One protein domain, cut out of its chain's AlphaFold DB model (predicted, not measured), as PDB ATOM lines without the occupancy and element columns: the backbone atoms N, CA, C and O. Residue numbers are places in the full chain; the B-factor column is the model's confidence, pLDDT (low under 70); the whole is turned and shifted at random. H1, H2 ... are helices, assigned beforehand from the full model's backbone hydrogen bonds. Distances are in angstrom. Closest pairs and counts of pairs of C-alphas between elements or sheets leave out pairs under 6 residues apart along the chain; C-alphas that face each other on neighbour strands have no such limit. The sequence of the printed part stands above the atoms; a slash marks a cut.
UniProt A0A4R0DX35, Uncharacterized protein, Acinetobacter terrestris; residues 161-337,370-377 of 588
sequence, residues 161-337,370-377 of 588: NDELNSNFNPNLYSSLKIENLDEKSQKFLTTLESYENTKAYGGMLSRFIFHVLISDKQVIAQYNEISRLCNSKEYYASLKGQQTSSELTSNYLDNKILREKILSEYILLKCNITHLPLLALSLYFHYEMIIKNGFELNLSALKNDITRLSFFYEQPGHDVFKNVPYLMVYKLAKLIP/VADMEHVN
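What this domain is: This is residues 161 to 337 and 370 to 377 of the 588 residues of an uncharacterized protein of Acinetobacter terrestris (UniProt A0A4R0DX35). A rounded body of helices is built round H9 in its middle, with H10 and H11 running beside H9 and H4 set steeply on the side away from H11. H8 meets the first residues of H9, 278 to 279, and has H5 and H6 packed on it; H3 packs on H4 as a hairpin, and H12 lies near H10. The printed part has 185 residues with twelve named helices, H1 to H12 in chain order, and no named strand: the class is all helix. It is compact, with a radius of gyration of the C-alphas of 15.8 A and spans of 43 by 39 by 34 A.

How they stand to each other: H1, residues 162 to 167, only just touches H11, residues 324 to 335, with 3 pairs of C-alphas within 8 A, the closest those of Asn 165 and Leu 327. H2, residues 171 to 174, is close to but not clearly touching H4, residues 201 to 213. H3, residues 183 to 193, forms a hairpin with H4; the closest C-alphas, of Leu 192 and Met 204, are 6.5 A apart. H4 touches H9, residues 278 to 292, at a steep tilt of 51 degrees, with the C-alphas of Gly 202 and Ser 282 4.4 A apart. H5, residues 217 to 229, touches H8, residues 255 to 270, closest at the C-alphas of Tyr 223 and Ser 264, 6.0 A. H6, residues 232 to 238, touches residues 256 to 260 of H8, closest at Ser 232 and Glu 260, C-alphas 7.0 A apart. H7, residues 245 to 249, is close to but not clearly touching H9. H9, H10, residues 299 to 313, and H11 form an up-and-down bundle, each running against the one before. H12, residues 373 to 377, and H10 are near each other. Every O i to N i+4 pair is within hydrogen-bond range in H3, H5, H6, H7, H9, H10 and H12, against 1 of 2 in H1, 8 of 9 in H4, 10 of 12 in H8 and 6 of 8 in H11; H2 is too short for such a pair.

Where its parts are: H1 begins at C-alpha 162 (-0.068, 225.449, 155.184). H8 is 22.6 A long, H9 20.6 A and H10 20.5 A; H9 begins at C-alpha 278 (-2.702, 207.550, 162.303). H12 ends at C-alpha 377 (1.815, 211.337, 183.346).

The domain as a whole: The two C-alphas farthest apart, of Asn 180 and Glu 374, are 49.3 A apart. Residues 338 to 369 are not printed, and C-alphas 337 and 370 are 22.8 A apart across the cut. Of the links that are printed whole, none is long. The pLDDT is under 70 at residues 161 to 167, 174 to 181 and 370 to 371.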
ATOM      1  N   ASN A 161      -0.317 227.331 159.614       60.19
ATOM      2  CA  ASN A 161       0.290 227.612 158.315       60.19
ATOM      3  C   ASN A 161       0.334 226.358 157.413       60.19
ATOM      4  O   ASN A 161       0.336 225.228 157.905       60.19
ATOM      5  N   ASP A 162       0.359 226.526 156.091       55.50
ATOM      6  CA  ASP A 162      -0.068 225.449 155.184       55.50
ATOM      7  C   ASP A 162       0.858 224.224 155.121       55.50
ATOM      8  O   ASP A 162       0.378 223.101 154.936       55.50
ATOM      9  N   GLU A 163       2.150 224.378 155.421       49.09
ATOM     10  CA  GLU A 163       3.053 223.237 155.637       49.09
ATOM     11  C   GLU A 163       2.579 222.331 156.792       49.09
ATOM     12  O   GLU A 163       2.725 221.109 156.731       49.09
ATOM     13  N   LEU A 164       1.933 222.892 157.819       52.72
ATOM     14  CA  LEU A 164       1.354 222.141 158.937       52.72
ATOM     15  C   LEU A 164      -0.025 221.557 158.587       52.72
ATOM     16  O   LEU A 164      -0.330 220.440 159.015       52.72
ATOM     17  N   ASN A 165      -0.825 222.232 157.746       57.25
ATOM     18  CA  ASN A 165      -2.029 221.627 157.157       57.25
ATOM     19  C   ASN A 165      -1.688 220.379 156.321       57.25
ATOM     20  O   ASN A 165      -2.478 219.436 156.313       57.25
ATOM     21  N   SER A 166      -0.521 220.336 155.664       63.00
ATOM     22  CA  SER A 166      -0.098 219.182 154.853       63.00
ATOM     23  C   SER A 166       0.098 217.889 155.665       63.00
ATOM     24  O   SER A 166      -0.208 216.803 155.174       63.00
ATOM     25  N   ASN A 167       0.529 217.997 156.930       67.62
ATOM     26  CA  ASN A 167       0.728 216.844 157.814       67.62
ATOM     27  C   ASN A 167      -0.573 216.375 158.499       67.62
ATOM     28  O   ASN A 167      -0.648 215.226 158.926       67.62
ATOM     29  N   PHE A 168      -1.609 217.221 158.606       80.38
ATOM     30  CA  PHE A 168      -2.916 216.826 159.152       80.38
ATOM     31  C   PHE A 168      -4.092 217.537 158.463       80.38
ATOM     32  O   PHE A 168      -4.555 218.605 158.880       80.38
ATOM     33  N   ASN A 169      -4.647 216.885 157.437       78.31
ATOM     34  CA  ASN A 169      -5.872 217.322 156.773       78.31
ATOM     35  C   ASN A 169      -6.915 216.187 156.693       78.31
ATOM     36  O   ASN A 169      -7.003 215.508 155.667       78.31
ATOM     37  N   PRO A 170      -7.736 215.973 157.742       77.38
ATOM     38  CA  PRO A 170      -8.721 214.890 157.763       77.38
ATOM     39  C   PRO A 170      -9.788 215.021 156.666       77.38
ATOM     40  O   PRO A 170     -10.393 214.018 156.285       77.38
ATOM     41  N   ASN A 171      -9.983 216.219 156.100       76.75
ATOM     42  CA  ASN A 171     -10.954 216.443 155.033       76.75
ATOM     43  C   ASN A 171     -10.620 215.627 153.773       76.75
ATOM     44  O   ASN A 171     -11.546 215.082 153.176       76.75
ATOM     45  N   LEU A 172      -9.327 215.457 153.441       72.69
ATOM     46  CA  LEU A 172      -8.856 214.604 152.332       72.69
ATOM     47  C   LEU A 172      -9.369 213.164 152.454       72.69
ATOM     48  O   LEU A 172      -9.612 212.492 151.452       72.69
ATOM     49  N   TYR A 173      -9.542 212.702 153.693       72.00
ATOM     50  CA  TYR A 173     -10.014 211.358 153.994       72.00
ATOM     51  C   TYR A 173     -11.537 211.298 154.185       72.00
ATOM     52  O   TYR A 173     -12.151 210.282 153.882       72.00
ATOM     53  N   SER A 174     -12.174 212.400 154.599       55.75
ATOM     54  CA  SER A 174     -13.641 212.525 154.628       55.75
ATOM     55  C   SER A 174     -14.268 212.442 153.228       55.75
ATOM     56  O   SER A 174     -15.379 211.938 153.070       55.75
ATOM     57  N   SER A 175     -13.527 212.872 152.200       44.75
ATOM     58  CA  SER A 175     -13.884 212.735 150.785       44.75
ATOM     59  C   SER A 175     -13.558 211.359 150.192       44.75
ATOM     60  O   SER A 175     -13.775 211.163 149.000       44.75
ATOM     61  N   LEU A 176     -13.122 210.370 150.986       52.47
ATOM     62  CA  LEU A 176     -12.936 208.978 150.539       52.47
ATOM     63  C   LEU A 176     -14.271 208.221 150.359       52.47
ATOM     64  O   LEU A 176     -14.390 207.033 150.661       52.47
ATOM     65  N   LYS A 177     -15.251 208.878 149.726       48.34
ATOM     66  CA  LYS A 177     -16.166 208.216 148.787       48.34
ATOM     67  C   LYS A 177     -15.363 207.907 147.521       48.34
ATOM     68  O   LYS A 177     -15.494 208.585 146.509       48.34
ATOM     69  N   ILE A 178     -14.441 206.955 147.637       51.94
ATOM     70  CA  ILE A 178     -13.397 206.731 146.636       51.94
ATOM     71  C   ILE A 178     -14.018 206.128 145.379       51.94
ATOM     72  O   ILE A 178     -14.285 204.924 145.304       51.94
ATOM     73  N   GLU A 179     -14.194 206.961 144.361       44.69
ATOM     74  CA  GLU A 179     -14.422 206.474 143.012       44.69
ATOM     75  C   GLU A 179     -13.186 205.673 142.565       44.69
ATOM     76  O   GLU A 179     -12.057 206.160 142.633       44.69
ATOM     77  N   ASN A 180     -13.407 204.443 142.083       56.31
ATOM     78  CA  ASN A 180     -12.382 203.471 141.659       56.31
ATOM     79  C   ASN A 180     -11.624 202.706 142.778       56.31
ATOM     80  O   ASN A 180     -10.461 202.348 142.592       56.31
ATOM     81  N   LEU A 181     -12.269 202.364 143.906       69.00
ATOM     82  CA  LEU A 181     -11.741 201.308 144.798       69.00
ATOM     83  C   LEU A 181     -11.698 199.932 144.132       69.00
ATOM     84  O   LEU A 181     -12.635 199.548 143.428       69.00
ATOM     85  N   ASP A 182     -10.689 199.134 144.490       75.44
ATOM     86  CA  ASP A 182     -10.697 197.694 144.237       75.44
ATOM     87  C   ASP A 182     -11.740 196.963 145.110       75.44
ATOM     88  O   ASP A 182     -12.149 197.435 146.175       75.44
ATOM     89  N   GLU A 183     -12.173 195.781 144.665       76.12
ATOM     90  CA  GLU A 183     -13.193 194.960 145.341       76.12
ATOM     91  C   GLU A 183     -12.841 194.691 146.818       76.12
ATOM     92  O   GLU A 183     -13.695 194.717 147.707       76.12
ATOM     93  N   LYS A 184     -11.548 194.494 147.103       77.12
ATOM     94  CA  LYS A 184     -11.018 194.267 148.450       77.12
ATOM     95  C   LYS A 184     -11.240 195.473 149.367       77.12
ATOM     96  O   LYS A 184     -11.617 195.289 150.525       77.12
ATOM     97  N   SER A 185     -11.020 196.689 148.874       77.25
ATOM     98  CA  SER A 185     -11.221 197.918 149.647       77.25
ATOM     99  C   SER A 185     -12.701 198.274 149.773       77.25
ATOM    100  O   SER A 185     -13.123 198.670 150.855       77.25
ATOM    101  N   GLN A 186     -13.522 198.025 148.745       76.62
ATOM    102  CA  GLN A 186     -14.989 198.117 148.860       76.62
ATOM    103  C   GLN A 186     -15.524 197.173 149.957       76.62
ATOM    104  O   GLN A 186     -16.352 197.559 150.782       76.62
ATOM    105  N   LYS A 187     -14.982 195.952 150.042       76.19
ATOM    106  CA  LYS A 187     -15.293 194.978 151.101       76.19
ATOM    107  C   LYS A 187     -14.786 195.389 152.493       76.19
ATOM    108  O   LYS A 187     -15.355 194.973 153.503       76.19
ATOM    109  N   PHE A 188     -13.740 196.214 152.576       75.56
ATOM    110  CA  PHE A 188     -13.322 196.830 153.839       75.56
ATOM    111  C   PHE A 188     -14.240 198.004 154.217       75.56
ATOM    112  O   PHE A 188     -14.573 198.146 155.389       75.56
ATOM    113  N   LEU A 189     -14.711 198.794 153.247       78.69
ATOM    114  CA  LEU A 189     -15.644 199.900 153.481       78.69
ATOM    115  C   LEU A 189     -16.989 199.401 154.035       78.69
ATOM    116  O   LEU A 189     -17.420 199.874 155.081       78.69
ATOM    117  N   THR A 190     -17.576 198.352 153.451       77.31
ATOM    118  CA  THR A 190     -18.787 197.707 154.010       77.31
ATOM    119  C   THR A 190     -18.533 197.015 155.355       77.31
ATOM    120  O   THR A 190     -19.420 196.900 156.202       77.31
ATOM    121  N   THR A 191     -17.287 196.611 155.626       80.31
ATOM    122  CA  THR A 191     -16.888 196.188 156.976       80.31
ATOM    123  C   THR A 191     -16.861 197.377 157.948       80.31
ATOM    124  O   THR A 191     -17.265 197.203 159.096       80.31
ATOM    125  N   LEU A 192     -16.438 198.572 157.518       82.94
ATOM    126  CA  LEU A 192     -16.402 199.798 158.326       82.94
ATOM    127  C   LEU A 192     -17.802 200.347 158.641       82.94
ATOM    128  O   LEU A 192     -18.017 200.782 159.769       82.94
ATOM    129  N   GLU A 193     -18.752 200.268 157.706       81.75
ATOM    130  CA  GLU A 193     -20.173 200.594 157.937       81.75
ATOM    131  C   GLU A 193     -20.722 199.832 159.153       81.75
ATOM    132  O   GLU A 193     -21.365 200.402 160.027       81.75
ATOM    133  N   SER A 194     -20.350 198.557 159.307       83.12
ATOM    134  CA  SER A 194     -20.734 197.754 160.478       83.12
ATOM    135  C   SER A 194     -20.030 198.131 161.803       83.12
ATOM    136  O   SER A 194     -20.199 197.426 162.796       83.12
ATOM    137  N   TYR A 195     -19.246 199.214 161.825       85.81
ATOM    138  CA  TYR A 195     -18.705 199.880 163.019       85.81
ATOM    139  C   TYR A 195     -19.221 201.325 163.177       85.81
ATOM    140  O   TYR A 195     -18.763 202.035 164.077       85.81
ATOM    141  N   GLU A 196     -20.145 201.790 162.336       82.44
ATOM    142  CA  GLU A 196     -20.810 203.084 162.516       82.44
ATOM    143  C   GLU A 196     -21.503 203.148 163.892       82.44
ATOM    144  O   GLU A 196     -22.029 202.149 164.381       82.44
ATOM    145  N   ASN A 197     -21.454 204.308 164.557       85.75
ATOM    146  CA  ASN A 197     -21.885 204.501 165.953       85.75
ATOM    147  C   ASN A 197     -21.127 203.679 167.023       85.75
ATOM    148  O   ASN A 197     -21.535 203.677 168.182       85.75
ATOM    149  N   THR A 198     -20.008 203.022 166.686       90.81
ATOM    150  CA  THR A 198     -19.169 202.308 167.671       90.81
ATOM    151  C   THR A 198     -17.880 203.058 167.998       90.81
ATOM    152  O   THR A 198     -17.317 203.792 167.180       90.81
ATOM    153  N   LYS A 199     -17.324 202.791 169.180       91.31
ATOM    154  CA  LYS A 199     -16.017 203.299 169.607       91.31
ATOM    155  C   LYS A 199     -14.872 202.759 168.743       91.31
ATOM    156  O   LYS A 199     -13.842 203.411 168.620       91.31
ATOM    157  N   ALA A 200     -15.054 201.631 168.054       91.44
ATOM    158  CA  ALA A 200     -14.088 201.148 167.066       91.44
ATOM    159  C   ALA A 200     -14.011 202.003 165.785       91.44
ATOM    160  O   ALA A 200     -13.009 201.883 165.079       91.44
ATOM    161  N   TYR A 201     -14.994 202.864 165.481       91.12
ATOM    162  CA  TYR A 201     -15.124 203.549 164.185       91.12
ATOM    163  C   TYR A 201     -13.835 204.235 163.697       91.12
ATOM    164  O   TYR A 201     -13.249 203.802 162.704       91.12
ATOM    165  N   GLY A 202     -13.325 205.242 164.421       91.62
ATOM    166  CA  GLY A 202     -12.084 205.940 164.043       91.62
ATOM    167  C   GLY A 202     -10.849 205.026 164.045       91.62
ATOM    168  O   GLY A 202      -9.935 205.174 163.228       91.62
ATOM    169  N   GLY A 203     -10.879 203.996 164.897       92.38
ATOM    170  CA  GLY A 203      -9.862 202.948 164.990       92.38
ATOM    171  C   GLY A 203      -9.781 202.086 163.736       92.38
ATOM    172  O   GLY A 203      -8.681 201.747 163.305       92.38
ATOM    173  N   MET A 204     -10.929 201.784 163.131       91.38
ATOM    174  CA  MET A 204     -11.060 201.012 161.897       91.38
ATOM    175  C   MET A 204     -10.917 201.881 160.640       91.38
ATOM    176  O   MET A 204     -10.289 201.436 159.681       91.38
ATOM    177  N   LEU A 205     -11.402 203.128 160.647       90.50
ATOM    178  CA  LEU A 205     -11.248 204.068 159.529       90.50
ATOM    179  C   LEU A 205      -9.777 204.460 159.317       90.50
ATOM    180  O   LEU A 205      -9.283 204.387 158.197       90.50
ATOM    181  N   SER A 206      -9.020 204.755 160.379       91.12
ATOM    182  CA  SER A 206      -7.569 204.999 160.258       91.12
ATOM    183  C   SER A 206      -6.796 203.789 159.696       91.12
ATOM    184  O   SER A 206      -5.807 203.966 158.986       91.12
ATOM    185  N   ARG A 207      -7.266 202.553 159.937       90.50
ATOM    186  CA  ARG A 207      -6.699 201.323 159.339       90.50
ATOM    187  C   ARG A 207      -7.089 201.149 157.873       90.50
ATOM    188  O   ARG A 207      -6.265 200.694 157.085       90.50
ATOM    189  N   PHE A 208      -8.316 201.522 157.504       88.12
ATOM    190  CA  PHE A 208      -8.749 201.565 156.108       88.12
ATOM    191  C   PHE A 208      -7.891 202.549 155.306       88.12
ATOM    192  O   PHE A 208      -7.288 202.157 154.312       88.12
ATOM    193  N   ILE A 209      -7.747 203.783 155.801       88.12
ATOM    194  CA  ILE A 209      -6.922 204.842 155.200       88.12
ATOM    195  C   ILE A 209      -5.475 204.361 155.004       88.12
ATOM    196  O   ILE A 209      -4.938 204.484 153.904       88.12
ATOM    197  N   PHE A 210      -4.870 203.731 156.019       90.06
ATOM    198  CA  PHE A 210      -3.544 203.115 155.895       90.06
ATOM    199  C   PHE A 210      -3.489 202.060 154.773       90.06
ATOM    200  O   PHE A 210      -2.603 202.115 153.927       90.06
ATOM    201  N   HIS A 211      -4.432 201.115 154.728       87.06
ATOM    202  CA  HIS A 211      -4.433 200.043 153.723       87.06
ATOM    203  C   HIS A 211      -4.781 200.495 152.295       87.06
ATOM    204  O   HIS A 211      -4.462 199.767 151.356       87.06
ATOM    205  N   VAL A 212      -5.431 201.650 152.133       85.38
ATOM    206  CA  VAL A 212      -5.740 202.262 150.831       85.38
ATOM    207  C   VAL A 212      -4.556 203.071 150.300       85.38
ATOM    208  O   VAL A 212      -4.244 202.986 149.115       85.38
ATOM    209  N   LEU A 213      -3.895 203.859 151.156       85.62
ATOM    210  CA  LEU A 213      -2.859 204.808 150.733       85.62
ATOM    211  C   LEU A 213      -1.443 204.216 150.736       85.62
ATOM    212  O   LEU A 213      -0.593 204.655 149.962       85.62
ATOM    213  N   ILE A 214      -1.172 203.205 151.568       88.50
ATOM    214  CA  ILE A 214       0.120 202.513 151.592       88.50
ATOM    215  C   ILE A 214       0.080 201.310 150.649       88.50
ATOM    216  O   ILE A 214      -0.570 200.306 150.932       88.50
ATOM    217  N   SER A 215       0.831 201.390 149.550       84.94
ATOM    218  CA  SER A 215       0.992 200.309 148.564       84.94
ATOM    219  C   SER A 215       2.220 199.416 148.808       84.94
ATOM    220  O   SER A 215       2.312 198.320 148.244       84.94
ATOM    221  N   ASP A 216       3.160 199.845 149.657       89.12
ATOM    222  CA  ASP A 216       4.388 199.103 149.954       89.12
ATOM    223  C   ASP A 216       4.099 197.824 150.762       89.12
ATOM    224  O   ASP A 216       3.631 197.850 151.905       89.12
ATOM    225  N   LYS A 217       4.423 196.672 150.166       89.12
ATOM    226  CA  LYS A 217       4.188 195.342 150.748       89.12
ATOM    227  C   LYS A 217       4.984 195.090 152.032       89.12
ATOM    228  O   LYS A 217       4.491 194.364 152.895       89.12
ATOM    229  N   GLN A 218       6.181 195.660 152.179       89.88
ATOM    230  CA  GLN A 218       6.978 195.552 153.402       89.88
ATOM    231  C   GLN A 218       6.360 196.391 154.522       89.88
ATOM    232  O   GLN A 218       6.221 195.894 155.638       89.88
ATOM    233  N   VAL A 219       5.929 197.622 154.231       91.81
ATOM    234  CA  VAL A 219       5.259 198.497 155.212       91.81
ATOM    235  C   VAL A 219       3.937 197.874 155.678       91.81
ATOM    236  O   VAL A 219       3.694 197.773 156.882       91.81
ATOM    237  N   ILE A 220       3.131 197.338 154.751       91.69
ATOM    238  CA  ILE A 220       1.908 196.579 155.071       91.69
ATOM    239  C   ILE A 220       2.225 195.346 155.938       91.69
ATOM    240  O   ILE A 220       1.516 195.081 156.910       91.69
ATOM    241  N   ALA A 221       3.281 194.585 155.627       91.25
ATOM    242  CA  ALA A 221       3.666 193.406 156.407       91.25
ATOM    243  C   ALA A 221       4.125 193.768 157.833       91.25
ATOM    244  O   ALA A 221       3.715 193.114 158.795       91.25
ATOM    245  N   GLN A 222       4.913 194.836 157.985       92.75
ATOM    246  CA  GLN A 222       5.351 195.351 159.284       92.75
ATOM    247  C   GLN A 222       4.173 195.881 160.122       92.75
ATOM    248  O   GLN A 222       4.140 195.654 161.334       92.75
ATOM    249  N   TYR A 223       3.183 196.522 159.493       93.50
ATOM    250  CA  TYR A 223       1.935 196.916 160.154       93.50
ATOM    251  C   TYR A 223       1.102 195.697 160.590       93.50
ATOM    252  O   TYR A 223       0.640 195.635 161.729       93.50
ATOM    253  N   ASN A 224       0.967 194.678 159.736       92.12
ATOM    254  CA  ASN A 224       0.268 193.435 160.086       92.12
ATOM    255  C   ASN A 224       0.945 192.693 161.257       92.12
ATOM    256  O   ASN A 224       0.267 192.038 162.052       92.12
ATOM    257  N   GLU A 225       2.270 192.807 161.411       92.81
ATOM    258  CA  GLU A 225       2.985 192.313 162.592       92.81
ATOM    259  C   GLU A 225       2.566 193.055 163.872       92.81
ATOM    260  O   GLU A 225       2.247 192.401 164.866       92.81
ATOM    261  N   ILE A 226       2.487 194.391 163.844       93.62
ATOM    262  CA  ILE A 226       2.026 195.211 164.981       93.62
ATOM    263  C   ILE A 226       0.560 194.934 165.304       93.62
ATOM    264  O   ILE A 226       0.223 194.685 166.460       93.62
ATOM    265  N   SER A 227      -0.314 194.902 164.294       91.94
ATOM    266  CA  SER A 227      -1.738 194.609 164.481       91.94
ATOM    267  C   SER A 227      -1.965 193.255 165.161       91.94
ATOM    268  O   SER A 227      -2.953 193.097 165.881       91.94
ATOM    269  N   ARG A 228      -1.067 192.286 164.943       92.56
ATOM    270  CA  ARG A 228      -1.060 190.983 165.616       92.56
ATOM    271  C   ARG A 228      -0.435 191.055 167.012       92.56
ATOM    272  O   ARG A 228      -0.995 190.483 167.933       92.56
ATOM    273  N   LEU A 229       0.665 191.788 167.204       91.81
ATOM    274  CA  LEU A 229       1.281 192.022 168.522       91.81
ATOM    275  C   LEU A 229       0.344 192.764 169.499       91.81
ATOM    276  O   LEU A 229       0.453 192.611 170.718       91.81
ATOM    277  N   CYS A 230      -0.580 193.572 168.977       90.94
ATOM    278  CA  CYS A 230      -1.579 194.305 169.752       90.94
ATOM    279  C   CYS A 230      -2.895 193.548 169.980       90.94
ATOM    280  O   CYS A 230      -3.659 193.946 170.865       90.94
ATOM    281  N   ASN A 231      -3.142 192.451 169.253       91.88
ATOM    282  CA  ASN A 231      -4.462 191.829 169.084       91.88
ATOM    283  C   ASN A 231      -5.513 192.861 168.621       91.88
ATOM    284  O   ASN A 231      -6.632 192.904 169.135       91.88
ATOM    285  N   SER A 232      -5.138 193.765 167.702       89.19
ATOM    286  CA  SER A 232      -5.984 194.901 167.304       89.19
ATOM    287  C   SER A 232      -7.299 194.444 166.676       89.19
ATOM    288  O   SER A 232      -8.331 195.075 166.871       89.19
ATOM    289  N   LYS A 233      -7.278 193.351 165.904       86.56
ATOM    290  CA  LYS A 233      -8.467 192.832 165.216       86.56
ATOM    291  C   LYS A 233      -9.514 192.357 166.227       86.56
ATOM    292  O   LYS A 233     -10.684 192.693 166.092       86.56
ATOM    293  N   GLU A 234      -9.072 191.619 167.234       89.62
ATOM    294  CA  GLU A 234      -9.891 191.069 168.311       89.62
ATOM    295  C   GLU A 234     -10.398 192.198 169.219       89.62
ATOM    296  O   GLU A 234     -11.574 192.229 169.577       89.62
ATOM    297  N   TYR A 235      -9.535 193.177 169.511       92.06
ATOM    298  CA  TYR A 235      -9.882 194.379 170.265       92.06
ATOM    299  C   TYR A 235     -10.976 195.213 169.573       92.06
ATOM    300  O   TYR A 235     -12.033 195.421 170.166       92.06
ATOM    301  N   TYR A 236     -10.796 195.631 168.312       90.62
ATOM    302  CA  TYR A 236     -11.830 196.410 167.616       90.62
ATOM    303  C   TYR A 236     -13.121 195.601 167.420       90.62
ATOM    304  O   TYR A 236     -14.203 196.166 167.539       90.62
ATOM    305  N   ALA A 237     -13.036 194.281 167.211       88.75
ATOM    306  CA  ALA A 237     -14.219 193.421 167.164       88.75
ATOM    307  C   ALA A 237     -14.986 193.379 168.504       88.75
ATOM    308  O   ALA A 237     -16.212 193.317 168.487       88.75
ATOM    309  N   SER A 238     -14.301 193.468 169.653       89.38
ATOM    310  CA  SER A 238     -14.957 193.543 170.972       89.38
ATOM    311  C   SER A 238     -15.726 194.852 171.200       89.38
ATOM    312  O   SER A 238     -16.720 194.861 171.917       89.38
ATOM    313  N   LEU A 239     -15.334 195.935 170.518       87.94
ATOM    314  CA  LEU A 239     -16.032 197.227 170.534       87.94
ATOM    315  C   LEU A 239     -17.219 197.297 169.551       87.94
ATOM    316  O   LEU A 239     -17.825 198.354 169.413       87.94
ATOM    317  N   LYS A 240     -17.556 196.206 168.847       81.50
ATOM    318  CA  LYS A 240     -18.612 196.176 167.815       81.50
ATOM    319  C   LYS A 240     -20.041 195.995 168.365       81.50
ATOM    320  O   LYS A 240     -20.989 195.859 167.597       81.50
ATOM    321  N   GLY A 241     -20.203 195.904 169.683       76.31
ATOM    322  CA  GLY A 241     -21.517 195.768 170.316       76.31
ATOM    323  C   GLY A 241     -22.348 197.054 170.252       76.31
ATOM    324  O   GLY A 241     -21.845 198.118 169.895       76.31
ATOM    325  N   GLN A 242     -23.613 196.974 170.672       73.38
ATOM    326  CA  GLN A 242     -24.321 198.178 171.113       73.38
ATOM    327  C   GLN A 242     -23.589 198.753 172.329       73.38
ATOM    328  O   GLN A 242     -23.310 198.026 173.281       73.38
ATOM    329  N   GLN A 243     -23.285 200.048 172.286       83.38
ATOM    330  CA  GLN A 243     -22.645 200.780 173.376       83.38
ATOM    331  C   GLN A 243     -23.583 201.884 173.859       83.38
ATOM    332  O   GLN A 243     -24.313 202.484 173.068       83.38
ATOM    333  N   THR A 244     -23.564 202.169 175.157       85.12
ATOM    334  CA  THR A 244     -24.261 203.330 175.718       85.12
ATOM    335  C   THR A 244     -23.606 204.635 175.254       85.12
ATOM    336  O   THR A 244     -22.405 204.676 174.975       85.12
ATOM    337  N   SER A 245     -24.370 205.735 175.238       84.12
ATOM    338  CA  SER A 245     -23.833 207.078 174.945       84.12
ATOM    339  C   SER A 245     -22.628 207.416 175.839       84.12
ATOM    340  O   SER A 245     -21.613 207.920 175.366       84.12
ATOM    341  N   SER A 246     -22.683 207.038 177.121       86.69
ATOM    342  CA  SER A 246     -21.591 207.187 178.090       86.69
ATOM    343  C   SER A 246     -20.334 206.377 177.749       86.69
ATOM    344  O   SER A 246     -19.222 206.876 177.911       86.69
ATOM    345  N   GLU A 247     -20.466 205.144 177.256       89.12
ATOM    346  CA  GLU A 247     -19.307 204.350 176.822       89.12
ATOM    347  C   GLU A 247     -18.692 204.919 175.543       89.12
ATOM    348  O   GLU A 247     -17.465 205.018 175.445       89.12
ATOM    349  N   LEU A 248     -19.539 205.337 174.598       89.75
ATOM    350  CA  LEU A 248     -19.124 205.916 173.323       89.75
ATOM    351  C   LEU A 248     -18.378 207.245 173.506       89.75
ATOM    352  O   LEU A 248     -17.393 207.471 172.817       89.75
ATOM    353  N   THR A 249     -18.811 208.084 174.451       90.00
ATOM    354  CA  THR A 249     -18.266 209.436 174.703       90.00
ATOM    355  C   THR A 249     -17.149 209.486 175.756       90.00
ATOM    356  O   THR A 249     -16.503 210.521 175.926       90.00
ATOM    357  N   SER A 250     -16.887 208.380 176.462       90.69
ATOM    358  CA  SER A 250     -15.743 208.235 177.380       90.69
ATOM    359  C   SER A 250     -14.394 208.183 176.645       90.69
ATOM    360  O   SER A 250     -14.357 207.785 175.482       90.69
ATOM    361  N   ASN A 251     -13.287 208.492 177.343       89.12
ATOM    362  CA  ASN A 251     -11.906 208.550 176.819       89.12
ATOM    363  C   ASN A 251     -11.616 207.500 175.734       89.12
ATOM    364  O   ASN A 251     -11.735 206.292 175.973       89.12
ATOM    365  N   TYR A 252     -11.220 207.958 174.557       94.06
ATOM    366  CA  TYR A 252     -10.974 207.148 173.377       94.06
ATOM    367  C   TYR A 252      -9.592 206.490 173.363       94.06
ATOM    368  O   TYR A 252      -9.481 205.313 173.016       94.06
ATOM    369  N   LEU A 253      -8.536 207.214 173.745       93.00
ATOM    370  CA  LEU A 253      -7.152 206.753 173.629       93.00
ATOM    371  C   LEU A 253      -6.746 205.843 174.789       93.00
ATOM    372  O   LEU A 253      -5.955 206.209 175.663       93.00
ATOM    373  N   ASP A 254      -7.278 204.624 174.777       90.81
ATOM    374  CA  ASP A 254      -6.837 203.558 175.669       90.81
ATOM    375  C   ASP A 254      -5.462 202.978 175.275       90.81
ATOM    376  O   ASP A 254      -4.878 203.269 174.225       90.81
ATOM    377  N   ASN A 255      -4.938 202.113 176.143       90.25
ATOM    378  CA  ASN A 255      -3.605 201.531 176.008       90.25
ATOM    379  C   ASN A 255      -3.468 200.593 174.787       90.25
ATOM    380  O   ASN A 255      -2.345 200.289 174.385       90.25
ATOM    381  N   LYS A 256      -4.570 200.105 174.198       91.31
ATOM    382  CA  LYS A 256      -4.563 199.269 172.987       91.31
ATOM    383  C   LYS A 256      -4.489 200.126 171.731       91.31
ATOM    384  O   LYS A 256      -3.666 199.830 170.863       91.31
ATOM    385  N   ILE A 257      -5.287 201.190 171.661       92.69
ATOM    386  CA  ILE A 257      -5.280 202.124 170.528       92.69
ATOM    387  C   ILE A 257      -3.947 202.876 170.484       92.69
ATOM    388  O   ILE A 257      -3.274 202.833 169.455       92.69
ATOM    389  N   LEU A 258      -3.494 203.449 171.607       94.00
ATOM    390  CA  LEU A 258      -2.182 204.110 171.709       94.00
ATOM    391  C   LEU A 258      -1.043 203.206 171.205       94.00
ATOM    392  O   LEU A 258      -0.259 203.606 170.344       94.00
ATOM    393  N   ARG A 259      -0.992 201.957 171.685       93.31
ATOM    394  CA  ARG A 259       0.058 200.991 171.333       93.31
ATOM    395  C   ARG A 259       0.004 200.551 169.869       93.31
ATOM    396  O   ARG A 259       1.059 200.386 169.270       93.31
ATOM    397  N   GLU A 260      -1.176 200.369 169.267       94.56
ATOM    398  CA  GLU A 260      -1.261 200.109 167.820       94.56
ATOM    399  C   GLU A 260      -0.757 201.308 167.010       94.56
ATOM    400  O   GLU A 260       0.094 201.132 166.133       94.56
ATOM    401  N   LYS A 261      -1.303 202.505 167.258       95.19
ATOM    402  CA  LYS A 261      -1.095 203.649 166.363       95.19
ATOM    403  C   LYS A 261       0.341 204.171 166.436       95.19
ATOM    404  O   LYS A 261       0.960 204.246 165.382       95.19
ATOM    405  N   ILE A 262       0.910 204.372 167.631       94.38
ATOM    406  CA  ILE A 262       2.297 204.855 167.785       94.38
ATOM    407  C   ILE A 262       3.307 203.887 167.148       94.38
ATOM    408  O   ILE A 262       4.170 204.304 166.380       94.38
ATOM    409  N   LEU A 263       3.175 202.573 167.383       94.00
ATOM    410  CA  LEU A 263       4.057 201.585 166.743       94.00
ATOM    411  C   LEU A 263       3.931 201.602 165.207       94.00
ATOM    412  O   LEU A 263       4.904 201.321 164.508       94.00
ATOM    413  N   SER A 264       2.742 201.913 164.681       94.44
ATOM    414  CA  SER A 264       2.489 202.009 163.238       94.44
ATOM    415  C   SER A 264       3.054 203.306 162.644       94.44
ATOM    416  O   SER A 264       3.681 203.272 161.586       94.44
ATOM    417  N   GLU A 265       2.907 204.430 163.348       94.12
ATOM    418  CA  GLU A 265       3.507 205.725 163.004       94.12
ATOM    419  C   GLU A 265       5.040 205.645 163.006       94.12
ATOM    420  O   GLU A 265       5.671 206.152 162.082       94.12
ATOM    421  N   TYR A 266       5.659 204.898 163.928       92.81
ATOM    422  CA  TYR A 266       7.102 204.634 163.887       92.81
ATOM    423  C   TYR A 266       7.580 203.877 162.629       92.81
ATOM    424  O   TYR A 266       8.751 204.007 162.259       92.81
ATOM    425  N   ILE A 267       6.728 203.090 161.953       92.56
ATOM    426  CA  ILE A 267       7.070 202.544 160.624       92.56
ATOM    427  C   ILE A 267       6.966 203.650 159.576       92.56
ATOM    428  O   ILE A 267       7.902 203.838 158.806       92.56
ATOM    429  N   LEU A 268       5.850 204.386 159.556       92.50
ATOM    430  CA  LEU A 268       5.612 205.455 158.584       92.50
ATOM    431  C   LEU A 268       6.730 206.505 158.615       92.50
ATOM    432  O   LEU A 268       7.277 206.838 157.566       92.50
ATOM    433  N   LEU A 269       7.162 206.929 159.804       91.06
ATOM    434  CA  LEU A 269       8.284 207.850 159.993       91.06
ATOM    435  C   LEU A 269       9.627 207.256 159.543       91.06
ATOM    436  O   LEU A 269      10.390 207.948 158.875       91.06
ATOM    437  N   LYS A 270       9.899 205.964 159.790       89.19
ATOM    438  CA  LYS A 270      11.069 205.266 159.206       89.19
ATOM    439  C   LYS A 270      11.030 205.191 157.671       89.19
ATOM    440  O   LYS A 270      12.069 204.967 157.057       89.19
ATOM    441  N   CYS A 271       9.863 205.384 157.060       88.25
ATOM    442  CA  CYS A 271       9.659 205.464 155.614       88.25
ATOM    443  C   CYS A 271       9.482 206.911 155.100       88.25
ATOM    444  O   CYS A 271       9.125 207.090 153.938       88.25
ATOM    445  N   ASN A 272       9.727 207.934 155.933       88.19
ATOM    446  CA  ASN A 272       9.516 209.363 155.639       88.19
ATOM    447  C   ASN A 272       8.061 209.748 155.275       88.19
ATOM    448  O   ASN A 272       7.822 210.749 154.602       88.19
ATOM    449  N   ILE A 273       7.067 208.975 155.723       88.12
ATOM    450  CA  ILE A 273       5.641 209.218 155.471       88.12
ATOM    451  C   ILE A 273       5.053 210.035 156.630       88.12
ATOM    452  O   ILE A 273       4.567 209.483 157.615       88.12
ATOM    453  N   THR A 274       5.102 211.366 156.516       85.88
ATOM    454  CA  THR A 274       4.642 212.300 157.566       85.88
ATOM    455  C   THR A 274       3.190 212.756 157.413       85.88
ATOM    456  O   THR A 274       2.607 213.254 158.362       85.88
ATOM    457  N   HIS A 275       2.553 212.556 156.258       83.31
ATOM    458  CA  HIS A 275       1.168 212.992 156.022       83.31
ATOM    459  C   HIS A 275       0.101 212.028 156.590       83.31
ATOM    460  O   HIS A 275      -1.082 212.182 156.306       83.31
ATOM    461  N   LEU A 276       0.500 211.012 157.368       88.38
ATOM    462  CA  LEU A 276      -0.392 210.001 157.957       88.38
ATOM    463  C   LEU A 276      -0.183 209.832 159.479       88.38
ATOM    464  O   LEU A 276       0.235 208.761 159.927       88.38
ATOM    465  N   PRO A 277      -0.510 210.852 160.301       92.44
ATOM    466  CA  PRO A 277      -0.608 210.732 161.759       92.44
ATOM    467  C   PRO A 277      -1.818 209.862 162.150       92.44
ATOM    468  O   PRO A 277      -2.908 210.351 162.465       92.44
ATOM    469  N   LEU A 278      -1.649 208.540 162.067       94.19
ATOM    470  CA  LEU A 278      -2.702 207.550 162.303       94.19
ATOM    471  C   LEU A 278      -3.383 207.707 163.668       94.19
ATOM    472  O   LEU A 278      -4.579 207.441 163.753       94.19
ATOM    473  N   LEU A 279      -2.668 208.124 164.717       95.75
ATOM    474  CA  LEU A 279      -3.233 208.316 166.055       95.75
ATOM    475  C   LEU A 279      -4.188 209.515 166.093       95.75
ATOM    476  O   LEU A 279      -5.342 209.358 166.499       95.75
ATOM    477  N   ALA A 280      -3.754 210.684 165.610       95.12
ATOM    478  CA  ALA A 280      -4.608 211.870 165.526       95.12
ATOM    479  C   ALA A 280      -5.790 211.678 164.570       95.12
ATOM    480  O   ALA A 280      -6.893 212.127 164.869       95.12
ATOM    481  N   LEU A 281      -5.599 210.974 163.450       93.88
ATOM    482  CA  LEU A 281      -6.693 210.612 162.544       93.88
ATOM    483  C   LEU A 281      -7.704 209.685 163.233       93.88
ATOM    484  O   LEU A 281      -8.907 209.924 163.164       93.88
ATOM    485  N   SER A 282      -7.227 208.666 163.953       95.44
ATOM    486  CA  SER A 282      -8.079 207.743 164.714       95.44
ATOM    487  C   SER A 282      -8.928 208.471 165.763       95.44
ATOM    488  O   SER A 282     -10.120 208.191 165.888       95.44
ATOM    489  N   LEU A 283      -8.320 209.424 166.480       96.56
ATOM    490  CA  LEU A 283      -8.977 210.264 167.484       96.56
ATOM    491  C   LEU A 283      -9.967 211.255 166.847       96.56
ATOM    492  O   LEU A 283     -11.110 211.351 167.296       96.56
ATOM    493  N   TYR A 284      -9.570 211.936 165.768       95.19
ATOM    494  CA  TYR A 284     -10.429 212.865 165.032       95.19
ATOM    495  C   TYR A 284     -11.696 212.176 164.516       95.19
ATOM    496  O   TYR A 284     -12.789 212.661 164.785       95.19
ATOM    497  N   PHE A 285     -11.584 211.032 163.828       93.38
ATOM    498  CA  PHE A 285     -12.760 210.364 163.252       93.38
ATOM    499  C   PHE A 285     -13.714 209.792 164.301       93.38
ATOM    500  O   PHE A 285     -14.910 209.686 164.042       93.38
ATOM    501  N   HIS A 286     -13.219 209.447 165.492       94.88
ATOM    502  CA  HIS A 286     -14.084 209.063 166.602       94.88
ATOM    503  C   HIS A 286     -14.914 210.254 167.113       94.88
ATOM    504  O   HIS A 286     -16.138 210.153 167.192       94.88
ATOM    505  N   TYR A 287     -14.282 211.402 167.378       95.38
ATOM    506  CA  TYR A 287     -14.999 212.594 167.845       95.38
ATOM    507  C   TYR A 287     -15.841 213.273 166.755       95.38
ATOM    508  O   TYR A 287     -16.915 213.794 167.047       95.38
ATOM    509  N   GLU A 288     -15.425 213.205 165.491       93.69
ATOM    510  CA  GLU A 288     -16.242 213.622 164.352       93.69
ATOM    511  C   GLU A 288     -17.530 212.786 164.247       93.69
ATOM    512  O   GLU A 288     -18.597 213.353 164.023       93.69
ATOM    513  N   MET A 289     -17.451 211.465 164.445       92.12
ATOM    514  CA  MET A 289     -18.618 210.573 164.455       92.12
ATOM    515  C   MET A 289     -19.565 210.888 165.627       92.12
ATOM    516  O   MET A 289     -20.766 211.017 165.402       92.12
ATOM    517  N   ILE A 290     -19.031 211.121 166.836       92.94
ATOM    518  CA  ILE A 290     -19.810 211.589 168.003       92.94
ATOM    519  C   ILE A 290     -20.614 212.851 167.650       92.94
ATOM    520  O   ILE A 290     -21.829 212.883 167.850       92.94
ATOM    521  N   ILE A 291     -19.953 213.866 167.081       92.12
ATOM    522  CA  ILE A 291     -20.579 215.157 166.755       92.12
ATOM    523  C   ILE A 291     -21.602 215.017 165.617       92.12
ATOM    524  O   ILE A 291     -22.719 215.516 165.741       92.12
ATOM    525  N   LYS A 292     -21.255 214.329 164.518       90.06
ATOM    526  CA  LYS A 292     -22.143 214.160 163.349       90.06
ATOM    527  C   LYS A 292     -23.422 213.391 163.685       90.06
ATOM    528  O   LYS A 292     -24.467 213.705 163.122       90.06
ATOM    529  N   ASN A 293     -23.349 212.444 164.620       89.12
ATOM    530  CA  ASN A 293     -24.482 211.601 165.005       89.12
ATOM    531  C   ASN A 293     -25.238 212.138 166.239       89.12
ATOM    532  O   ASN A 293     -26.126 211.468 166.758       89.12
ATOM    533  N   GLY A 294     -24.929 213.364 166.684       88.75
ATOM    534  CA  GLY A 294     -25.696 214.086 167.704       88.75
ATOM    535  C   GLY A 294     -25.486 213.611 169.144       88.75
ATOM    536  O   GLY A 294     -26.303 213.931 170.008       88.75
ATOM    537  N   PHE A 295     -24.417 212.862 169.423       89.50
ATOM    538  CA  PHE A 295     -24.073 212.448 170.783       89.50
ATOM    539  C   PHE A 295     -23.482 213.615 171.591       89.50
ATOM    540  O   PHE A 295     -22.818 214.504 171.054       89.50
ATOM    541  N   GLU A 296     -23.701 213.604 172.907       87.31
ATOM    542  CA  GLU A 296     -23.202 214.648 173.806       87.31
ATOM    543  C   GLU A 296     -21.668 214.621 173.902       87.31
ATOM    544  O   GLU A 296     -21.054 213.608 174.243       87.31
ATOM    545  N   LEU A 297     -21.022 215.749 173.603       90.00
ATOM    546  CA  LEU A 297     -19.566 215.823 173.563       90.00
ATOM    547  C   LEU A 297     -18.973 216.004 174.969       90.00
ATOM    548  O   LEU A 297     -18.885 217.119 175.480       90.00
ATOM    549  N   ASN A 298     -18.484 214.914 175.562       91.94
ATOM    550  CA  ASN A 298     -17.744 214.953 176.823       91.94
ATOM    551  C   ASN A 298     -16.379 215.655 176.644       91.94
ATOM    552  O   ASN A 298     -15.379 215.047 176.249       91.94
ATOM    553  N   LEU A 299     -16.334 216.957 176.946       92.38
ATOM    554  CA  LEU A 299     -15.140 217.790 176.772       92.38
ATOM    555  C   LEU A 299     -13.998 217.424 177.736       92.38
ATOM    556  O   LEU A 299     -12.835 217.608 177.379       92.38
ATOM    557  N   SER A 300     -14.291 216.856 178.910       91.31
ATOM    558  CA  SER A 300     -13.262 216.354 179.836       91.31
ATOM    559  C   SER A 300     -12.610 215.058 179.328       91.31
ATOM    560  O   SER A 300     -11.390 214.904 179.426       91.31
ATOM    561  N   ALA A 301     -13.376 214.160 178.698       92.31
ATOM    562  CA  ALA A 301     -12.829 212.981 178.020       92.31
ATOM    563  C   ALA A 301     -11.950 213.378 176.825       92.31
ATOM    564  O   ALA A 301     -10.779 212.996 176.764       92.31
ATOM    565  N   LEU A 302     -12.464 214.259 175.956       94.44
ATOM    566  CA  LEU A 302     -11.711 214.818 174.831       94.44
ATOM    567  C   LEU A 302     -10.420 215.507 175.311       94.44
ATOM    568  O   LEU A 302      -9.364 215.345 174.702       94.44
ATOM    569  N   LYS A 303     -10.458 216.229 176.440       92.19
ATOM    570  CA  LYS A 303      -9.275 216.877 177.025       92.19
ATOM    571  C   LYS A 303      -8.249 215.863 177.531       92.19
ATOM    572  O   LYS A 303      -7.049 216.100 177.371       92.19
ATOM    573  N   ASN A 304      -8.695 214.746 178.105       91.56
ATOM    574  CA  ASN A 304      -7.823 213.636 178.486       91.56
ATOM    575  C   ASN A 304      -7.117 213.076 177.240       91.56
ATOM    576  O   ASN A 304      -5.890 213.028 177.207       91.56
ATOM    577  N   ASP A 305      -7.865 212.771 176.177       94.44
ATOM    578  CA  ASP A 305      -7.313 212.226 174.931       94.44
ATOM    579  C   ASP A 305      -6.366 213.188 174.203       94.44
ATOM    580  O   ASP A 305      -5.307 212.766 173.745       94.44
ATOM    581  N   ILE A 306      -6.673 214.488 174.153       93.19
ATOM    582  CA  ILE A 306      -5.752 215.508 173.617       93.19
ATOM    583  C   ILE A 306      -4.460 215.557 174.438       93.19
ATOM    584  O   ILE A 306      -3.380 215.687 173.873       93.19
ATOM    585  N   THR A 307      -4.547 215.415 175.765       91.12
ATOM    586  CA  THR A 307      -3.363 215.398 176.642       91.12
ATOM    587  C   THR A 307      -2.517 214.139 176.403       91.12
ATOM    588  O   THR A 307      -1.292 214.229 176.343       91.12
ATOM    589  N   ARG A 308      -3.156 212.982 176.161       92.94
ATOM    590  CA  ARG A 308      -2.485 211.740 175.729       92.94
ATOM    591  C   ARG A 308      -1.815 211.905 174.359       92.94
ATOM    592  O   ARG A 308      -0.676 211.483 174.198       92.94
ATOM    593  N   LEU A 309      -2.489 212.538 173.395       94.19
ATOM    594  CA  LEU A 309      -1.952 212.813 172.058       94.19
ATOM    595  C   LEU A 309      -0.720 213.731 172.124       94.19
ATOM    596  O   LEU A 309       0.324 213.380 171.578       94.19
ATOM    597  N   SER A 310      -0.825 214.864 172.830       91.81
ATOM    598  CA  SER A 310       0.290 215.792 173.071       91.81
ATOM    599  C   SER A 310       1.493 215.082 173.679       91.81
ATOM    600  O   SER A 310       2.581 215.172 173.123       91.81
ATOM    601  N   PHE A 311       1.299 214.295 174.746       92.38
ATOM    602  CA  PHE A 311       2.391 213.569 175.400       92.38
ATOM    603  C   PHE A 311       3.217 212.713 174.427       92.38
ATOM    604  O   PHE A 311       4.440 212.684 174.548       92.38
ATOM    605  N   PHE A 312       2.583 212.029 173.464       92.44
ATOM    606  CA  PHE A 312       3.300 211.196 172.491       92.44
ATOM    607  C   PHE A 312       3.903 211.988 171.324       92.44
ATOM    608  O   PHE A 312       5.009 211.669 170.889       92.44
ATOM    609  N   TYR A 313       3.215 213.020 170.831       92.06
ATOM    610  CA  TYR A 313       3.702 213.858 169.727       92.06
ATOM    611  C   TYR A 313       4.726 214.925 170.161       92.06
ATOM    612  O   TYR A 313       5.379 215.531 169.316       92.06
ATOM    613  N   GLU A 314       4.915 215.115 171.466       88.12
ATOM    614  CA  GLU A 314       6.019 215.877 172.064       88.12
ATOM    615  C   GLU A 314       7.242 214.991 172.400       88.12
ATOM    616  O   GLU A 314       8.262 215.507 172.861       88.12
ATOM    617  N   GLN A 315       7.188 213.670 172.155       85.19
ATOM    618  CA  GLN A 315       8.360 212.792 172.303       85.19
ATOM    619  C   GLN A 315       9.382 213.018 171.171       85.19
ATOM    620  O   GLN A 315       8.979 213.210 170.018       85.19
ATOM    621  N   PRO A 316      10.696 212.891 171.448       80.06
ATOM    622  CA  PRO A 316      11.740 212.986 170.429       80.06
ATOM    623  C   PRO A 316      11.492 212.059 169.231       80.06
ATOM    624  O   PRO A 316      11.280 210.857 169.402       80.06
ATOM    625  N   GLY A 317      11.547 212.614 168.018       76.06
ATOM    626  CA  GLY A 317      11.294 211.877 166.776       76.06
ATOM    627  C   GLY A 317       9.856 211.971 166.254       76.06
ATOM    628  O   GLY A 317       9.607 211.536 165.132       76.06
ATOM    629  N   HIS A 318       8.930 212.581 167.006       81.44
ATOM    630  CA  HIS A 318       7.596 212.967 166.525       81.44
ATOM    631  C   HIS A 318       7.466 214.477 166.254       81.44
ATOM    632  O   HIS A 318       6.357 214.964 166.065       81.44
ATOM    633  N   ASP A 319       8.568 215.232 166.189       80.88
ATOM    634  CA  ASP A 319       8.573 216.703 166.104       80.88
ATOM    635  C   ASP A 319       7.713 217.280 164.957       80.88
ATOM    636  O   ASP A 319       7.087 218.330 165.113       80.88
ATOM    637  N   VAL A 320       7.599 216.555 163.836       84.00
ATOM    638  CA  VAL A 320       6.717 216.882 162.695       84.00
ATOM    639  C   VAL A 320       5.220 216.909 163.059       84.00
ATOM    640  O   VAL A 320       4.428 217.590 162.409       84.00
ATOM    641  N   PHE A 321       4.824 216.217 164.129       88.19
ATOM    642  CA  PHE A 321       3.455 216.142 164.638       88.19
ATOM    643  C   PHE A 321       3.168 217.077 165.821       88.19
ATOM    644  O   PHE A 321       2.023 217.145 166.270       88.19
ATOM    645  N   LYS A 322       4.148 217.848 166.306       84.94
ATOM    646  CA  LYS A 322       4.026 218.692 167.510       84.94
ATOM    647  C   LYS A 322       2.815 219.640 167.514       84.94
ATOM    648  O   LYS A 322       2.213 219.872 168.558       84.94
ATOM    649  N   ASN A 323       2.423 220.166 166.349       85.25
ATOM    650  CA  ASN A 323       1.264 221.062 166.205       85.25
ATOM    651  C   ASN A 323      -0.060 220.332 165.887       85.25
ATOM    652  O   ASN A 323      -1.126 220.951 165.902       85.25
ATOM    653  N   VAL A 324      -0.036 219.017 165.637       88.44
ATOM    654  CA  VAL A 324      -1.230 218.225 165.293       88.44
ATOM    655  C   VAL A 324      -2.299 218.209 166.400       88.44
ATOM    656  O   VAL A 324      -3.474 218.291 166.042       88.44
ATOM    657  N   PRO A 325      -1.990 218.209 167.718       90.75
ATOM    658  CA  PRO A 325      -3.022 218.329 168.754       90.75
ATOM    659  C   PRO A 325      -3.809 219.646 168.661       90.75
ATOM    660  O   PRO A 325      -5.032 219.643 168.804       90.75
ATOM    661  N   TYR A 326      -3.139 220.761 168.344       87.44
ATOM    662  CA  TYR A 326      -3.791 222.052 168.092       87.44
ATOM    663  C   TYR A 326      -4.655 222.010 166.826       87.44
ATOM    664  O   TYR A 326      -5.825 222.392 166.871       87.44
ATOM    665  N   LEU A 327      -4.107 221.497 165.717       87.62
ATOM    666  CA  LEU A 327      -4.832 221.332 164.453       87.62
ATOM    667  C   LEU A 327      -6.082 220.457 164.617       87.62
ATOM    668  O   LEU A 327      -7.141 220.806 164.103       87.62
ATOM    669  N   MET A 328      -5.998 219.351 165.359       91.31
ATOM    670  CA  MET A 328      -7.122 218.443 165.586       91.31
ATOM    671  C   MET A 328      -8.272 219.133 166.329       91.31
ATOM    672  O   MET A 328      -9.419 219.056 165.887       91.31
ATOM    673  N   VAL A 329      -7.965 219.860 167.410       91.88
ATOM    674  CA  VAL A 329      -8.949 220.648 168.173       91.88
ATOM    675  C   VAL A 329      -9.567 221.743 167.302       91.88
ATOM    676  O   VAL A 329     -10.786 221.900 167.293       91.88
ATOM    677  N   TYR A 330      -8.748 222.450 166.520       90.00
ATOM    678  CA  TYR A 330      -9.198 223.496 165.601       90.00
ATOM    679  C   TYR A 330     -10.133 222.958 164.499       90.00
ATOM    680  O   TYR A 330     -11.153 223.578 164.201       90.00
ATOM    681  N   LYS A 331      -9.834 221.789 163.911       89.88
ATOM    682  CA  LYS A 331     -10.678 221.171 162.869       89.88
ATOM    683  C   LYS A 331     -11.988 220.635 163.475       89.88
ATOM    684  O   LYS A 331     -13.049 220.919 162.923       89.88
ATOM    685  N   LEU A 332     -11.948 219.961 164.636       92.56
ATOM    686  CA  LEU A 332     -13.158 219.505 165.347       92.56
ATOM    687  C   LEU A 332     -14.086 220.667 165.730       92.56
ATOM    688  O   LEU A 332     -15.299 220.558 165.573       92.56
ATOM    689  N   ALA A 333     -13.536 221.799 166.176       92.12
ATOM    690  CA  ALA A 333     -14.325 222.965 166.574       92.12
ATOM    691  C   ALA A 333     -15.240 223.508 165.465       92.12
ATOM    692  O   ALA A 333     -16.303 224.053 165.762       92.12
ATOM    693  N   LYS A 334     -14.865 223.337 164.189       89.38
ATOM    694  CA  LYS A 334     -15.701 223.739 163.046       89.38
ATOM    695  C   LYS A 334     -16.988 222.913 162.935       89.38
ATOM    696  O   LYS A 334     -17.996 223.440 162.478       89.38
ATOM    697  N   LEU A 335     -16.988 221.671 163.425       90.69
ATOM    698  CA  LEU A 335     -18.163 220.791 163.454       90.69
ATOM    699  C   LEU A 335     -19.139 221.117 164.598       90.69
ATOM    700  O   LEU A 335     -20.313 220.764 164.529       90.69
ATOM    701  N   ILE A 336     -18.658 221.765 165.660       90.94
ATOM    702  CA  ILE A 336     -19.421 222.019 166.887       90.94
ATOM    703  C   ILE A 336     -20.280 223.297 166.725       90.94
ATOM    704  O   ILE A 336     -19.837 224.251 166.070       90.94
ATOM    705  N   PRO A 337     -21.495 223.366 167.315       88.75
ATOM    706  CA  PRO A 337     -22.315 224.581 167.327       88.75
ATOM    707  C   PRO A 337     -21.618 225.773 167.999       88.75
ATOM    708  O   PRO A 337     -21.077 225.654 169.101       88.75
ATOM    709  N   VAL A 370      -9.050 218.224 183.609       67.00
ATOM    710  CA  VAL A 370      -8.110 217.095 183.583       67.00
ATOM    711  C   VAL A 370      -8.126 216.423 184.948       67.00
ATOM    712  O   VAL A 370      -8.147 217.093 185.979       67.00
ATOM    713  N   ALA A 371      -8.095 215.091 184.957       65.88
ATOM    714  CA  ALA A 371      -7.722 214.350 186.156       65.88
ATOM    715  C   ALA A 371      -6.280 214.702 186.569       65.88
ATOM    716  O   ALA A 371      -5.540 215.300 185.788       65.88
ATOM    717  N   ASP A 372      -5.887 214.304 187.781       75.25
ATOM    718  CA  ASP A 372      -4.543 214.515 188.329       75.25
ATOM    719  C   ASP A 372      -3.433 214.265 187.284       75.25
ATOM    720  O   ASP A 372      -3.224 213.143 186.815       75.25
ATOM    721  N   MET A 373      -2.734 215.343 186.916       77.06
ATOM    722  CA  MET A 373      -1.694 215.339 185.889       77.06
ATOM    723  C   MET A 373      -0.489 214.479 186.280       77.06
ATOM    724  O   MET A 373       0.152 213.915 185.396       77.06
ATOM    725  N   GLU A 374      -0.180 214.343 187.572       81.00
ATOM    726  CA  GLU A 374       0.924 213.502 188.041       81.00
ATOM    727  C   GLU A 374       0.584 212.018 187.841       81.00
ATOM    728  O   GLU A 374       1.373 211.251 187.277       81.00
ATOM    729  N   HIS A 375      -0.651 211.632 188.175       83.62
ATOM    730  CA  HIS A 375      -1.186 210.299 187.907       83.62
ATOM    731  C   HIS A 375      -1.297 209.992 186.401       83.62
ATOM    732  O   HIS A 375      -0.871 208.924 185.952       83.62
ATOM    733  N   VAL A 376      -1.805 210.934 185.593       83.50
ATOM    734  CA  VAL A 376      -1.918 210.786 184.129       83.50
ATOM    735  C   VAL A 376      -0.541 210.624 183.476       83.50
ATOM    736  O   VAL A 376      -0.356 209.702 182.678       83.50
ATOM    737  N   ASN A 377       0.443 211.446 183.852       86.56
ATOM    738  CA  ASN A 377       1.815 211.337 183.346       86.56
ATOM    739  C   ASN A 377       2.481 210.018 183.768       86.56
ATOM    740  O   ASN A 377       3.180 209.399 182.968       86.56
TER     741      ASN A 377